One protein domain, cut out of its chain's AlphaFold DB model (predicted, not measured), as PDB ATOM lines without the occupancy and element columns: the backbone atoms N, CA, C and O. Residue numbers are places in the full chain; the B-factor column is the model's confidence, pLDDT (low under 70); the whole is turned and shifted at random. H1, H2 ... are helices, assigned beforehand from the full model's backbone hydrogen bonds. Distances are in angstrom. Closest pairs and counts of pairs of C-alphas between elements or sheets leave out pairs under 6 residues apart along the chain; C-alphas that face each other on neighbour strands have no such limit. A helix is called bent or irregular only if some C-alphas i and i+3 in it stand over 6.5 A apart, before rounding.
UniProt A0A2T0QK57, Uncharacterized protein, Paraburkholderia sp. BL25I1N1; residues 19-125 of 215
ATOM      1  N   TRP A  19     183.916 163.859 119.065       78.50
ATOM      2  CA  TRP A  19     184.814 164.966 119.405       78.50
ATOM      3  C   TRP A  19     184.067 166.187 119.967       78.50
ATOM      4  O   TRP A  19     184.579 166.842 120.866       78.50
ATOM      5  N   GLY A  20     182.848 166.465 119.502       71.25
ATOM      6  CA  GLY A  20     182.009 167.562 119.988       71.25
ATOM      7  C   GLY A  20     181.533 167.343 121.423       71.25
ATOM      8  O   GLY A  20     181.466 168.292 122.194       71.25
ATOM      9  N   LEU A  21     181.299 166.087 121.817       68.94
ATOM     10  CA  LEU A  21     181.037 165.717 123.213       68.94
ATOM     11  C   LEU A  21     182.259 165.959 124.108       68.94
ATOM     12  O   LEU A  21     182.115 166.486 125.207       68.94
ATOM     13  N   VAL A  22     183.459 165.623 123.627       70.81
ATOM     14  CA  VAL A  22     184.710 165.844 124.372       70.81
ATOM     15  C   VAL A  22     185.004 167.339 124.520       70.81
ATOM     16  O   VAL A  22     185.224 167.815 125.631       70.81
ATOM     17  N   VAL A  23     184.956 168.096 123.420       72.94
ATOM     18  CA  VAL A  23     185.209 169.545 123.419       72.94
ATOM     19  C   VAL A  23     184.130 170.290 124.206       72.94
ATOM     20  O   VAL A  23     184.449 171.169 125.001       72.94
ATOM     21  N   GLY A  24     182.861 169.910 124.037       72.88
ATOM     22  CA  GLY A  24     181.743 170.486 124.779       72.88
ATOM     23  C   GLY A  24     181.841 170.218 126.279       72.88
ATOM     24  O   GLY A  24     181.679 171.142 127.071       72.88
ATOM     25  N   GLY A  25     182.188 168.990 126.675       69.44
ATOM     26  CA  GLY A  25     182.437 168.644 128.075       69.44
ATOM     27  C   GLY A  25     183.574 169.469 128.680       69.44
ATOM     28  O   GLY A  25     183.395 170.075 129.734       69.44
ATOM     29  N   ALA A  26     184.705 169.576 127.978       65.38
ATOM     30  CA  ALA A  26     185.841 170.384 128.418       65.38
ATOM     31  C   ALA A  26     185.484 171.876 128.551       65.38
ATOM     32  O   ALA A  26     185.827 172.505 129.552       65.38
ATOM     33  N   ALA A  27     184.752 172.438 127.585       65.44
ATOM     34  CA  ALA A  27     184.323 173.834 127.613       65.44
ATOM     35  C   ALA A  27     183.363 174.123 128.778       65.44
ATOM     36  O   ALA A  27     183.528 175.122 129.475       65.44
ATOM     37  N   VAL A  28     182.392 173.237 129.026       70.88
ATOM     38  CA  VAL A  28     181.456 173.365 130.154       70.88
ATOM     39  C   VAL A  28     182.192 173.270 131.488       70.88
ATOM     40  O   VAL A  28     181.922 174.069 132.380       70.88
ATOM     41  N   MET A  29     183.148 172.347 131.623       70.06
ATOM     42  CA  MET A  29     183.969 172.236 132.830       70.06
ATOM     43  C   MET A  29     184.794 173.502 133.077       70.06
ATOM     44  O   MET A  29     184.774 174.035 134.185       70.06
ATOM     45  N   PHE A  30     185.456 174.020 132.042       68.88
ATOM     46  CA  PHE A  30     186.280 175.224 132.141       68.88
ATOM     47  C   PHE A  30     185.450 176.470 132.492       68.88
ATOM     48  O   PHE A  30     185.786 177.221 133.406       68.88
ATOM     49  N   LEU A  31     184.315 176.674 131.813       68.25
ATOM     50  CA  LEU A  31     183.408 177.791 132.102       68.25
ATOM     51  C   LEU A  31     182.749 177.656 133.482       68.25
ATOM     52  O   LEU A  31     182.598 178.656 134.185       68.25
ATOM     53  N   GLY A  32     182.392 176.434 133.887       66.75
ATOM     54  CA  GLY A  32     181.840 176.143 135.209       66.75
ATOM     55  C   GLY A  32     182.817 176.485 136.333       66.75
ATOM     56  O   GLY A  32     182.425 177.134 137.303       66.75
ATOM     57  N   GLN A  33     184.097 176.134 136.171       61.56
ATOM     58  CA  GLN A  33     185.166 176.509 137.101       61.56
ATOM     59  C   GLN A  33     185.289 178.030 137.225       61.56
ATOM     60  O   GLN A  33     185.214 178.557 138.334       61.56
ATOM     61  N   ILE A  34     185.368 178.756 136.101       68.19
ATOM     62  CA  ILE A  34     185.441 180.228 136.103       68.19
ATOM     63  C   ILE A  34     184.241 180.839 136.836       68.19
ATOM     64  O   ILE A  34     184.422 181.662 137.737       68.19
ATOM     65  N   ALA A  35     183.021 180.421 136.493       69.25
ATOM     66  CA  ALA A  35     181.805 180.943 137.109       69.25
ATOM     67  C   ALA A  35     181.788 180.726 138.631       69.25
ATOM     68  O   ALA A  35     181.392 181.617 139.384       69.25
ATOM     69  N   LEU A  36     182.272 179.578 139.107       63.66
ATOM     70  CA  LEU A  36     182.318 179.275 140.535       63.66
ATOM     71  C   LEU A  36     183.439 179.955 141.295       63.66
ATOM     72  O   LEU A  36     183.246 180.257 142.471       63.66
ATOM     73  N   ILE A  37     184.573 180.233 140.657       63.56
ATOM     74  CA  ILE A  37     185.628 181.065 141.245       63.56
ATOM     75  C   ILE A  37     185.131 182.500 141.421       63.56
ATOM     76  O   ILE A  37     185.439 183.138 142.432       63.56
ATOM     77  N   LEU A  38     184.342 183.005 140.467       73.25
ATOM     78  CA  LEU A  38     183.733 184.331 140.548       73.25
ATOM     79  C   LEU A  38     182.640 184.382 141.626       73.25
ATOM     80  O   LEU A  38     182.715 185.226 142.517       73.25
ATOM     81  N   LEU A  39     181.685 183.442 141.607       73.12
ATOM     82  CA  LEU A  39     180.546 183.391 142.537       73.12
ATOM     83  C   LEU A  39     180.969 183.181 143.997       73.12
ATOM     84  O   LEU A  39     180.741 184.020 144.856       73.12
ATOM     85  N   GLY A  40     181.673 182.090 144.268       66.12
ATOM     86  CA  GLY A  40     183.077 182.308 144.493       66.12
ATOM     87  C   GLY A  40     183.560 183.340 145.510       66.12
ATOM     88  O   GLY A  40     183.183 183.440 146.681       66.12
ATOM     89  N   SER A  41     184.492 184.093 144.961       66.12
ATOM     90  CA  SER A  41     185.124 185.267 145.523       66.12
ATOM     91  C   SER A  41     184.104 186.344 145.900       66.12
ATOM     92  O   SER A  41     184.367 187.113 146.819       66.12
ATOM     93  N   TRP A  42     182.945 186.390 145.231       80.62
ATOM     94  CA  TRP A  42     181.863 187.316 145.561       80.62
ATOM     95  C   TRP A  42     181.177 186.974 146.895       80.62
ATOM     96  O   TRP A  42     180.976 187.866 147.712       80.62
ATOM     97  N   LEU A  43     180.882 185.695 147.158       78.62
ATOM     98  CA  LEU A  43     180.169 185.253 148.366       78.62
ATOM     99  C   LEU A  43     181.043 185.216 149.628       78.62
ATOM    100  O   LEU A  43     180.568 185.556 150.707       78.62
ATOM    101  N   TRP A  44     182.304 184.783 149.518       79.06
ATOM    102  CA  TRP A  44     183.169 184.543 150.691       79.06
ATOM    103  C   TRP A  44     184.423 185.421 150.744       79.06
ATOM    104  O   TRP A  44     185.233 185.282 151.660       79.06
ATOM    105  N   GLY A  45     184.603 186.322 149.777       71.75
ATOM    106  CA  GLY A  45     185.808 187.136 149.674       71.75
ATOM    107  C   GLY A  45     187.036 186.360 149.168       71.75
ATOM    108  O   GLY A  45     186.946 185.184 148.792       71.75
ATOM    109  N   PRO A  46     188.201 187.028 149.096       67.12
ATOM    110  CA  PRO A  46     189.434 186.425 148.602       67.12
ATOM    111  C   PRO A  46     189.906 185.299 149.527       67.12
ATOM    112  O   PRO A  46     189.967 185.468 150.745       67.12
ATOM    113  N   ALA A  47     190.277 184.159 148.939       62.75
ATOM    114  CA  ALA A  47     190.779 183.019 149.699       62.75
ATOM    115  C   ALA A  47     192.053 183.391 150.491       62.75
ATOM    116  O   ALA A  47     192.896 184.142 149.983       62.75
ATOM    117  N   PRO A  48     192.221 182.871 151.723       67.75
ATOM    118  CA  PRO A  48     193.453 183.047 152.479       67.75
ATOM    119  C   PRO A  48     194.626 182.446 151.696       67.75
ATOM    120  O   PRO A  48     194.514 181.367 151.108       67.75
ATOM    121  N   GLY A  49     195.751 183.165 151.665       61.12
ATOM    122  CA  GLY A  49     196.936 182.737 150.926       61.12
ATOM    123  C   GLY A  49     197.435 181.399 151.459       61.12
ATOM    124  O   GLY A  49     197.860 181.324 152.606       61.12
ATOM    125  N   HIS A  50     197.357 180.355 150.637       61.34
ATOM    126  CA  HIS A  50     197.890 179.045 150.988       61.34
ATOM    127  C   HIS A  50     199.406 179.032 150.790       61.34
ATOM    128  O   HIS A  50     199.922 179.565 149.800       61.34
ATOM    129  N   GLU A  51     200.120 178.414 151.730       67.12
ATOM    130  CA  GLU A  51     201.527 178.081 151.540       67.12
ATOM    131  C   GLU A  51     201.662 177.178 150.313       67.12
ATOM    132  O   GLU A  51     200.854 176.271 150.106       67.12
ATOM    133  N   LYS A  52     202.654 177.449 149.457       64.88
ATOM    134  CA  LYS A  52     202.848 176.670 148.233       64.88
ATOM    135  C   LYS A  52     203.366 175.279 148.612       64.88
ATOM    136  O   LYS A  52     204.517 175.188 149.060       64.88
ATOM    137  N   PRO A  53     202.585 174.203 148.413       61.69
ATOM    138  CA  PRO A  53     203.106 172.865 148.614       61.69
ATOM    139  C   PRO A  53     204.292 172.665 147.663       61.69
ATOM    140  O   PRO A  53     204.268 173.094 146.511       61.69
ATOM    141  N   PHE A  54     205.355 172.053 148.176       76.81
ATOM    142  CA  PHE A  54     206.595 171.754 147.452       76.81
ATOM    143  C   PHE A  54     207.509 172.935 147.086       76.81
ATOM    144  O   PHE A  54     208.439 172.748 146.299       76.81
ATOM    145  N   ALA A  55     207.332 174.113 147.697       77.56
ATOM    146  CA  ALA A  55     208.202 175.274 147.457       77.56
ATOM    147  C   ALA A  55     209.709 174.985 147.642       77.56
ATOM    148  O   ALA A  55     210.534 175.607 146.980       77.56
ATOM    149  N   ASN A  56     210.056 174.010 148.488       88.88
ATOM    150  CA  ASN A  56     211.440 173.627 148.792       88.88
ATOM    151  C   ASN A  56     212.014 172.533 147.865       88.88
ATOM    152  O   ASN A  56     213.151 172.110 148.058       88.88
ATOM    153  N   HIS A  57     211.251 172.041 146.882       87.94
ATOM    154  CA  HIS A  57     211.696 170.987 145.961       87.94
ATOM    155  C   HIS A  57     212.195 171.549 144.625       87.94
ATOM    156  O   HIS A  57     211.889 172.680 144.254       87.94
ATOM    157  N   SER A  58     212.942 170.734 143.875       92.00
ATOM    158  CA  SER A  58     213.443 171.108 142.550       92.00
ATOM    159  C   SER A  58     212.303 171.384 141.560       92.00
ATOM    160  O   SER A  58     211.252 170.743 141.598       92.00
ATOM    161  N   ILE A  59     212.531 172.309 140.620       82.56
ATOM    162  CA  ILE A  59     211.539 172.686 139.598       82.56
ATOM    163  C   ILE A  59     211.068 171.488 138.760       82.56
ATOM    164  O   ILE A  59     209.890 171.386 138.435       82.56
ATOM    165  N   GLY A  60     211.964 170.537 138.464       81.75
ATOM    166  CA  GLY A  60     211.615 169.316 137.734       81.75
ATOM    167  C   GLY A  60     210.636 168.431 138.506       81.75
ATOM    168  O   GLY A  60     209.686 167.915 137.922       81.75
ATOM    169  N   PHE A  61     210.813 168.309 139.826       82.44
ATOM    170  CA  PHE A  61     209.878 167.581 140.683       82.44
ATOM    171  C   PHE A  61     208.526 168.295 140.779       82.44
ATOM    172  O   PHE A  61     207.489 167.650 140.656       82.44
ATOM    173  N   GLN A  62     208.526 169.625 140.934       74.56
ATOM    174  CA  GLN A  62     207.291 170.416 140.947       74.56
ATOM    175  C   GLN A  62     206.497 170.228 139.647       74.56
ATOM    176  O   GLN A  62     205.303 169.951 139.695       74.56
ATOM    177  N   LEU A  63     207.161 170.292 138.487       73.06
ATOM    178  CA  LEU A  63     206.517 170.061 137.192       73.06
ATOM    179  C   LEU A  63     205.988 168.632 137.056       73.06
ATOM    180  O   LEU A  63     204.864 168.449 136.597       73.06
ATOM    181  N   LEU A  64     206.749 167.623 137.486       77.56
ATOM    182  CA  LEU A  64     206.290 166.233 137.463       77.56
ATOM    183  C   LEU A  64     205.015 166.058 138.299       77.56
ATOM    184  O   LEU A  64     204.041 165.470 137.835       77.56
ATOM    185  N   VAL A  65     204.991 166.591 139.519       75.25
ATOM    186  CA  VAL A  65     203.833 166.449 140.406       75.25
ATOM    187  C   VAL A  65     202.641 167.245 139.878       75.25
ATOM    188  O   VAL A  65     201.558 166.685 139.749       75.25
ATOM    189  N   THR A  66     202.824 168.517 139.530       71.06
ATOM    190  CA  THR A  66     201.718 169.399 139.129       71.06
ATOM    191  C   THR A  66     201.180 169.089 137.735       71.06
ATOM    192  O   THR A  66     199.975 169.147 137.530       71.06
ATOM    193  N   VAL A  67     202.039 168.762 136.767       72.81
ATOM    194  CA  VAL A  67     201.615 168.562 135.369       72.81
ATOM    195  C   VAL A  67     201.266 167.107 135.087       72.81
ATOM    196  O   VAL A  67     200.389 166.845 134.271       72.81
ATOM    197  N   VAL A  68     201.944 166.156 135.736       75.06
ATOM    198  CA  VAL A  68     201.738 164.730 135.460       75.06
ATOM    199  C   VAL A  68     200.878 164.101 136.544       75.06
ATOM    200  O   VAL A  68     199.791 163.634 136.239       75.06
ATOM    201  N   ALA A  69     201.320 164.098 137.802       73.75
ATOM    202  CA  ALA A  69     200.641 163.331 138.852       73.75
ATOM    203  C   ALA A  69     199.273 163.915 139.248       73.75
ATOM    204  O   ALA A  69     198.308 163.170 139.424       73.75
ATOM    205  N   MET A  70     199.177 165.237 139.376       80.19
ATOM    206  CA  MET A  70     197.991 165.921 139.887       80.19
ATOM    207  C   MET A  70     196.753 165.726 138.992       80.19
ATOM    208  O   MET A  70     195.729 165.326 139.543       80.19
ATOM    209  N   PRO A  71     196.831 165.817 137.647       76.06
ATOM    210  CA  PRO A  71     195.695 165.492 136.781       76.06
ATOM    211  C   PRO A  71     195.168 164.062 136.945       76.06
ATOM    212  O   PRO A  71     193.956 163.837 136.899       76.06
ATOM    213  N   PHE A  72     196.048 163.075 137.171       74.56
ATOM    214  CA  PHE A  72     195.611 161.698 137.433       74.56
ATOM    215  C   PHE A  72     194.879 161.593 138.767       74.56
ATOM    216  O   PHE A  72     193.824 160.964 138.836       74.56
ATOM    217  N   VAL A  73     195.412 162.224 139.815       80.62
ATOM    218  CA  VAL A  73     194.780 162.251 141.140       80.62
ATOM    219  C   VAL A  73     193.418 162.942 141.073       80.62
ATOM    220  O   VAL A  73     192.436 162.399 141.574       80.62
ATOM    221  N   GLU A  74     193.325 164.087 140.403       78.25
ATOM    222  CA  GLU A  74     192.081 164.842 140.229       78.25
ATOM    223  C   GLU A  74     191.035 164.061 139.438       78.25
ATOM    224  O   GLU A  74     189.862 164.043 139.808       78.25
ATOM    225  N   THR A  75     191.446 163.353 138.388       81.75
ATOM    226  CA  THR A  75     190.530 162.532 137.589       81.75
ATOM    227  C   THR A  75     190.049 161.317 138.383       81.75
ATOM    228  O   THR A  75     188.854 161.016 138.418       81.75
ATOM    229  N   LEU A  76     190.953 160.618 139.074       76.25
ATOM    230  CA  LEU A  76     190.599 159.435 139.857       76.25
ATOM    231  C   LEU A  76     189.703 159.793 141.046       76.25
ATOM    232  O   LEU A  76     188.651 159.185 141.236       76.25
ATOM    233  N   ILE A  77     190.095 160.790 141.836       79.94
ATOM    234  CA  ILE A  77     189.377 161.150 143.061       79.94
ATOM    235  C   ILE A  77     188.168 162.021 142.748       79.94
ATOM    236  O   ILE A  77     187.079 161.773 143.257       79.94
ATOM    237  N   GLY A  78     188.346 163.040 141.915       76.56
ATOM    238  CA  GLY A  78     187.315 164.031 141.647       76.56
ATOM    239  C   GLY A  78     186.244 163.553 140.667       76.56
ATOM    240  O   GLY A  78     185.111 164.022 140.746       76.56
ATOM    241  N   GLN A  79     186.558 162.605 139.775       83.81
ATOM    242  CA  GLN A  79     185.595 162.124 138.780       83.81
ATOM    243  C   GLN A  79     185.232 160.653 138.967       83.81
ATOM    244  O   GLN A  79     184.061 160.311 139.132       83.81
ATOM    245  N   TRP A  80     186.222 159.763 139.004       87.19
ATOM    246  CA  TRP A  80     185.953 158.326 138.996       87.19
ATOM    247  C   TRP A  80     185.316 157.810 140.296       87.19
ATOM    248  O   TRP A  80     184.358 157.036 140.230       87.19
ATOM    249  N   ILE A  81     185.783 158.254 141.472       85.75
ATOM    250  CA  ILE A  81     185.204 157.838 142.764       85.75
ATOM    251  C   ILE A  81     183.719 158.238 142.881       85.75
ATOM    252  O   ILE A  81     182.908 157.349 143.152       85.75
ATOM    253  N   PRO A  82     183.310 159.503 142.640       83.00
ATOM    254  CA  PRO A  82     181.901 159.892 142.679       83.00
ATOM    255  C   PRO A  82     181.031 159.112 141.695       83.00
ATOM    256  O   PRO A  82     179.953 158.657 142.075       83.00
ATOM    257  N   ILE A  83     181.509 158.894 140.461       88.38
ATOM    258  CA  ILE A  83     180.775 158.094 139.472       88.38
ATOM    259  C   ILE A  83     180.562 156.684 140.013       88.38
ATOM    260  O   ILE A  83     179.427 156.220 140.057       88.38
ATOM    261  N   ARG A  84     181.625 156.019 140.481       89.81
ATOM    262  CA  ARG A  84     181.545 154.640 140.974       89.81
ATOM    263  C   ARG A  84     180.680 154.521 142.229       89.81
ATOM    264  O   ARG A  84     179.967 153.531 142.380       89.81
ATOM    265  N   LEU A  85     180.716 155.513 143.114       89.50
ATOM    266  CA  LEU A  85     179.880 155.548 144.312       89.50
ATOM    267  C   LEU A  85     178.396 155.669 143.937       89.50
ATOM    268  O   LEU A  85     177.569 154.890 144.405       89.50
ATOM    269  N   VAL A  86     178.056 156.596 143.042       90.12
ATOM    270  CA  VAL A  86     176.664 156.869 142.669       90.12
ATOM    271  C   VAL A  86     176.098 155.781 141.749       90.12
ATOM    272  O   VAL A  86     174.992 155.290 141.978       90.12
ATOM    273  N   SER A  87     176.853 155.337 140.745       91.25
ATOM    274  CA  SER A  87     176.400 154.289 139.823       91.25
ATOM    275  C   SER A  87     176.484 152.890 140.434       91.25
ATOM    276  O   SER A  87     175.656 152.036 140.136       91.25
ATOM    277  N   GLY A  88     177.494 152.635 141.270       89.69
ATOM    278  CA  GLY A  88     177.746 151.325 141.866       89.69
ATOM    279  C   GLY A  88     177.005 151.129 143.181       89.69
ATOM    280  O   GLY A  88     176.153 150.248 143.281       89.69
ATOM    281  N   ALA A  89     177.313 151.948 144.190       90.00
ATOM    282  CA  ALA A  89     176.753 151.775 145.531       90.00
ATOM    283  C   ALA A  89     175.285 152.215 145.603       90.00
ATOM    284  O   ALA A  89     174.462 151.510 146.180       90.00
ATOM    285  N   LEU A  90     174.940 153.342 144.968       92.56
ATOM    286  CA  LEU A  90     173.570 153.877 144.971       92.56
ATOM    287  C   LEU A  90     172.712 153.389 143.793       92.56
ATOM    288  O   LEU A  90     171.532 153.740 143.721       92.56
ATOM    289  N   ARG A  91     173.291 152.596 142.875       94.44
ATOM    290  CA  ARG A  91     172.635 152.027 141.680       94.44
ATOM    291  C   ARG A  91     171.873 153.057 140.833       94.44
ATOM    292  O   ARG A  91     170.859 152.739 140.217       94.44
ATOM    293  N   GLN A  92     172.342 154.301 140.819       95.44
ATOM    294  CA  GLN A  92     171.717 155.382 140.064       95.44
ATOM    295  C   GLN A  92     172.074 155.302 138.573       95.44
ATOM    296  O   GLN A  92     173.125 154.756 138.215       95.44
ATOM    297  N   PRO A  93     171.239 155.861 137.678       89.88
ATOM    298  CA  PRO A  93     171.545 155.880 136.255       89.88
ATOM    299  C   PRO A  93     172.818 156.689 135.972       89.88
ATOM    300  O   PRO A  93     173.122 157.677 136.644       89.88
ATOM    301  N   TRP A  94     173.554 156.282 134.937       84.69
ATOM    302  CA  TRP A  94     174.878 156.824 134.605       84.69
ATOM    303  C   TRP A  94     174.894 158.349 134.407       84.69
ATOM    304  O   TRP A  94     175.877 158.994 134.762       84.69
ATOM    305  N   TRP A  95     173.807 158.940 133.896       80.69
ATOM    306  CA  TRP A  95     173.700 160.389 133.710       80.69
ATOM    307  C   TRP A  95     173.674 161.133 135.051       80.69
ATOM    308  O   TRP A  95     174.286 162.192 135.177       80.69
ATOM    309  N   LEU A  96     173.027 160.559 136.072       80.50
ATOM    310  CA  LEU A  96     172.965 161.142 137.411       80.50
ATOM    311  C   LEU A  96     174.306 160.981 138.133       80.50
ATOM    312  O   LEU A  96     174.747 161.900 138.815       80.50
ATOM    313  N   ALA A  97     174.992 159.853 137.926       83.94
ATOM    314  CA  ALA A  97     176.357 159.649 138.412       83.94
ATOM    315  C   ALA A  97     177.347 160.646 137.785       83.94
ATOM    316  O   ALA A  97     178.168 161.226 138.496       83.94
ATOM    317  N   GLY A  98     177.224 160.897 136.477       79.94
ATOM    318  CA  GLY A  98     177.995 161.923 135.775       79.94
ATOM    319  C   GLY A  98     177.714 163.330 136.303       79.94
ATOM    320  O   GLY A  98     178.649 164.075 136.578       79.94
ATOM    321  N   LEU A  99     176.442 163.677 136.529       80.31
ATOM    322  CA  LEU A  99     176.058 164.971 137.104       80.31
ATOM    323  C   LEU A  99     176.589 165.149 138.535       80.31
ATOM    324  O   LEU A  99     177.167 166.185 138.852       80.31
ATOM    325  N   ALA A 100     176.428 164.139 139.390       81.00
ATOM    326  CA  ALA A 100     176.919 164.169 140.767       81.00
ATOM    327  C   ALA A 100     178.445 164.314 140.820       81.00
ATOM    328  O   ALA A 100     178.973 165.092 141.612       81.00
ATOM    329  N   SER A 101     179.149 163.607 139.937       84.94
ATOM    330  CA  SER A 101     180.591 163.745 139.768       84.94
ATOM    331  C   SER A 101     180.991 165.132 139.288       84.94
ATOM    332  O   SER A 101     181.898 165.719 139.870       84.94
ATOM    333  N   ALA A 102     180.293 165.687 138.296       79.75
ATOM    334  CA  ALA A 102     180.550 167.038 137.818       79.75
ATOM    335  C   ALA A 102     180.385 168.059 138.948       79.75
ATOM    336  O   ALA A 102     181.276 168.881 139.133       79.75
ATOM    337  N   ILE A 103     179.318 167.972 139.749       78.69
ATOM    338  CA  ILE A 103     179.096 168.848 140.910       78.69
ATOM    339  C   ILE A 103     180.217 168.680 141.944       78.69
ATOM    340  O   ILE A 103     180.791 169.674 142.381       78.69
ATOM    341  N   ALA A 104     180.563 167.445 142.316       80.75
ATOM    342  CA  ALA A 104     181.608 167.173 143.303       80.75
ATOM    343  C   ALA A 104     182.979 167.701 142.851       80.75
ATOM    344  O   ALA A 104     183.644 168.413 143.604       80.75
ATOM    345  N   PHE A 105     183.363 167.413 141.605       80.56
ATOM    346  CA  PHE A 105     184.592 167.903 140.979       80.56
ATOM    347  C   PHE A 105     184.646 169.431 140.982       80.56
ATOM    348  O   PHE A 105     185.637 170.049 141.354       80.56
ATOM    349  N   THR A 106     183.525 170.038 140.623       71.62
ATOM    350  CA  THR A 106     183.352 171.476 140.515       71.62
ATOM    351  C   THR A 106     183.414 172.178 141.879       71.62
ATOM    352  O   THR A 106     184.057 173.219 142.007       71.62
ATOM    353  N   CYS A 107     182.828 171.597 142.930       73.94
ATOM    354  CA  CYS A 107     182.963 172.090 144.304       73.94
ATOM    355  C   CYS A 107     184.402 171.960 144.825       73.94
ATOM    356  O   CYS A 107     184.900 172.872 145.488       73.94
ATOM    357  N   LEU A 108     185.074 170.848 144.509       72.50
ATOM    358  CA  LEU A 108     186.456 170.599 144.914       72.50
ATOM    359  C   LEU A 108     187.420 171.601 144.257       72.50
ATOM    360  O   LEU A 108     188.265 172.179 144.943       72.50
ATOM    361  N   HIS A 109     187.250 171.857 142.956       69.38
ATOM    362  CA  HIS A 109     188.046 172.834 142.207       69.38
ATOM    363  C   HIS A 109     187.687 174.281 142.506       69.38
ATOM    364  O   HIS A 109     188.582 175.102 142.633       69.38
ATOM    365  N   GLY A 110     186.417 174.613 142.743       64.31
ATOM    366  CA  GLY A 110     186.030 175.972 143.126       64.31
ATOM    367  C   GLY A 110     186.741 176.475 144.393       64.31
ATOM    368  O   GLY A 110     186.927 177.680 144.556       64.31
ATOM    369  N   TYR A 111     187.178 175.570 145.275       63.06
ATOM    370  CA  TYR A 111     187.991 175.908 146.445       63.06
ATOM    371  C   TYR A 111     189.481 176.085 146.104       63.06
ATOM    372  O   TYR A 111     190.099 177.069 146.516       63.06
ATOM    373  N   THR A 112     190.057 175.166 145.326       60.75
ATOM    374  CA  THR A 112     191.485 175.176 144.955       60.75
ATOM    375  C   THR A 112     191.815 176.261 143.927       60.75
ATOM    376  O   THR A 112     192.824 176.957 144.065       60.75
ATOM    377  N   ASP A 113     190.933 176.507 142.961       57.00
ATOM    378  CA  ASP A 113     191.117 177.533 141.938       57.00
ATOM    379  C   ASP A 113     191.019 178.950 142.497       57.00
ATOM    380  O   ASP A 113     191.721 179.841 142.020       57.00
ATOM    381  N   ARG A 114     190.228 179.200 143.551       57.50
ATOM    382  CA  ARG A 114     190.280 180.506 144.232       57.50
ATOM    383  C   ARG A 114     191.678 180.793 144.776       57.50
ATOM    384  O   ARG A 114     192.134 181.933 144.694       57.50
ATOM    385  N   ALA A 115     192.375 179.781 145.294       53.53
ATOM    386  CA  ALA A 115     193.750 179.939 145.756       53.53
ATOM    387  C   ALA A 115     194.707 180.185 144.575       53.53
ATOM    388  O   ALA A 115     195.480 181.145 144.615       53.53
ATOM    389  N   ALA A 116     194.608 179.409 143.492       51.94
ATOM    390  CA  ALA A 116     195.450 179.567 142.301       51.94
ATOM    391  C   ALA A 116     195.242 180.922 141.593       51.94
ATOM    392  O   ALA A 116     196.208 181.626 141.283       51.94
ATOM    393  N   LEU A 117     193.989 181.347 141.415       48.88
ATOM    394  CA  LEU A 117     193.641 182.633 140.813       48.88
ATOM    395  C   LEU A 117     194.088 183.804 141.698       48.88
ATOM    396  O   LEU A 117     194.569 184.812 141.186       48.88
ATOM    397  N   SER A 118     194.011 183.668 143.028       48.56
ATOM    398  CA  SER A 118     194.533 184.684 143.951       48.56
ATOM    399  C   SER A 118     196.051 184.855 143.830       48.56
ATOM    400  O   SER A 118     196.545 185.979 143.925       48.56
ATOM    401  N   ILE A 119     196.789 183.772 143.553       50.59
ATOM    402  CA  ILE A 119     198.236 183.795 143.297       50.59
ATOM    403  C   ILE A 119     198.525 184.460 141.947       50.59
ATOM    404  O   ILE A 119     199.429 185.290 141.865       50.59
ATOM    405  N   PHE A 120     197.738 184.160 140.911       45.09
ATOM    406  CA  PHE A 120     197.897 184.755 139.581       45.09
ATOM    407  C   PHE A 120     197.581 186.264 139.586       45.09
ATOM    408  O   PHE A 120     198.366 187.075 139.092       45.09
ATOM    409  N   LEU A 121     196.487 186.668 140.240       46.03
ATOM    410  CA  LEU A 121     196.072 188.069 140.371       46.03
ATOM    411  C   LEU A 121     196.985 188.874 141.314       46.03
ATOM    412  O   LEU A 121     197.310 190.023 141.008       46.03
ATOM    413  N   ARG A 122     197.468 188.298 142.430       45.88
ATOM    414  CA  ARG A 122     198.492 188.957 143.273       45.88
ATOM    415  C   ARG A 122     199.861 189.014 142.602       45.88
ATOM    416  O   ARG A 122     200.584 189.971 142.853       45.88
ATOM    417  N   GLY A 123     200.212 188.041 141.761       41.84
ATOM    418  CA  GLY A 123     201.446 188.055 140.970       41.84
ATOM    419  C   GLY A 123     201.489 189.184 139.932       41.84
ATOM    420  O   GLY A 123     202.567 189.688 139.630       41.84
ATOM    421  N   GLY A 124     200.328 189.634 139.438       39.50
ATOM    422  CA  GLY A 124     200.202 190.796 138.544       39.50
ATOM    423  C   GLY A 124     200.136 192.154 139.259       39.50
ATOM    424  O   GLY A 124     200.506 193.182 138.689       39.50
ATOM    425  N   ALA A 125     199.717 192.188 140.526       39.62
ATOM    426  CA  ALA A 125     199.678 193.408 141.325       39.62
ATOM    427  C   ALA A 125     201.057 193.687 141.943       39.62
ATOM    428  O   ALA A 125     201.368 193.256 143.054       39.62
TER     429      ALA A 125
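Overview. This is residues 19 to 125 of the 215 residues of an uncharacterized protein of Paraburkholderia sp. BL25I1N1 (UniProt A0A2T0QK57). H2 and H3 make a long helical hairpin that opens like a V: arm H2b and the first part of H3 are side by side at the closed end, while H2a and H3 spread apart toward the other. H1 crosses H3 on the outside of this V, with residues 19 to 27 sticking out, and the long link of residues 45 to 58 bridges the open end. The printed part has 107 residues and three named helices, in the order H1, H2, H3, with no named strand; the class is all helix. It is only just loose, close to compact, with a radius of gyration of the C-alphas of 16.0 A, and its spans are 46 by 34 by 29 A.

Arrangement. Begin at Trp 19, where H1, residues 19 to 44, sets out. With residues 29 to 41 alone it touches H3, residues 94 to 124, at a steep tilt of 57 degrees, the same way; look at the closest C-alphas, those of Ile 37 and Gly 110, 5.4 A apart. Go on to H2, residues 59 to 89, by its hydrogen bonds assigned as one helix but bent: C-alphas 78 and 81 are 6.6 A apart. Its arms, H2a, residues 59 to 78, and H2b, residues 81 to 89, stand at a shallow tilt of 22 degrees. H2a touches H3 with Gly 78 alone, at a shallow tilt of 29 degrees, opposite ways; the closest C-alphas, of Gly 78 and Phe 105, are 4.8 A apart. H2b and H3 form a helical hairpin and touch at a shallow tilt of 15 degrees, opposite ways, closest at the C-alphas of Ile 83 and Ala 97, 4.8 A apart. H1 is apart from both H2a and H2b. In H1 and H2b every O i to N i+4 pair is within hydrogen-bond range; in H2a 13 of 16 are, in H3 23 of 27.

Along the chain. Find C-alpha 19 at (184.814, 164.966, 119.405); from there H1 runs 36.9 A to C-alpha 44. H2a begins at C-alpha 59, (211.539, 172.686, 139.598), and runs 25.8 A, with a kink of 33 degrees near residue 72; H2b covers 10.8 A. H3 runs 42.6 A to C-alpha 124 at (200.202, 190.796, 138.544), with a kink of 37 degrees near residue 111.

Size, cuts and confidence. The two C-alphas farthest apart are those of Arg 91 and Ala 125, 49.4 A. The printed part has no cut. The link from H1 to H2 is long, with 14 residues, and the one from H2 to H3 is tight, with 4. The mean pLDDT of the printed part is 72.8; look for low values, under 70, in 39 residues, among them 30 to 37, 46 to 53 and 109 to 125.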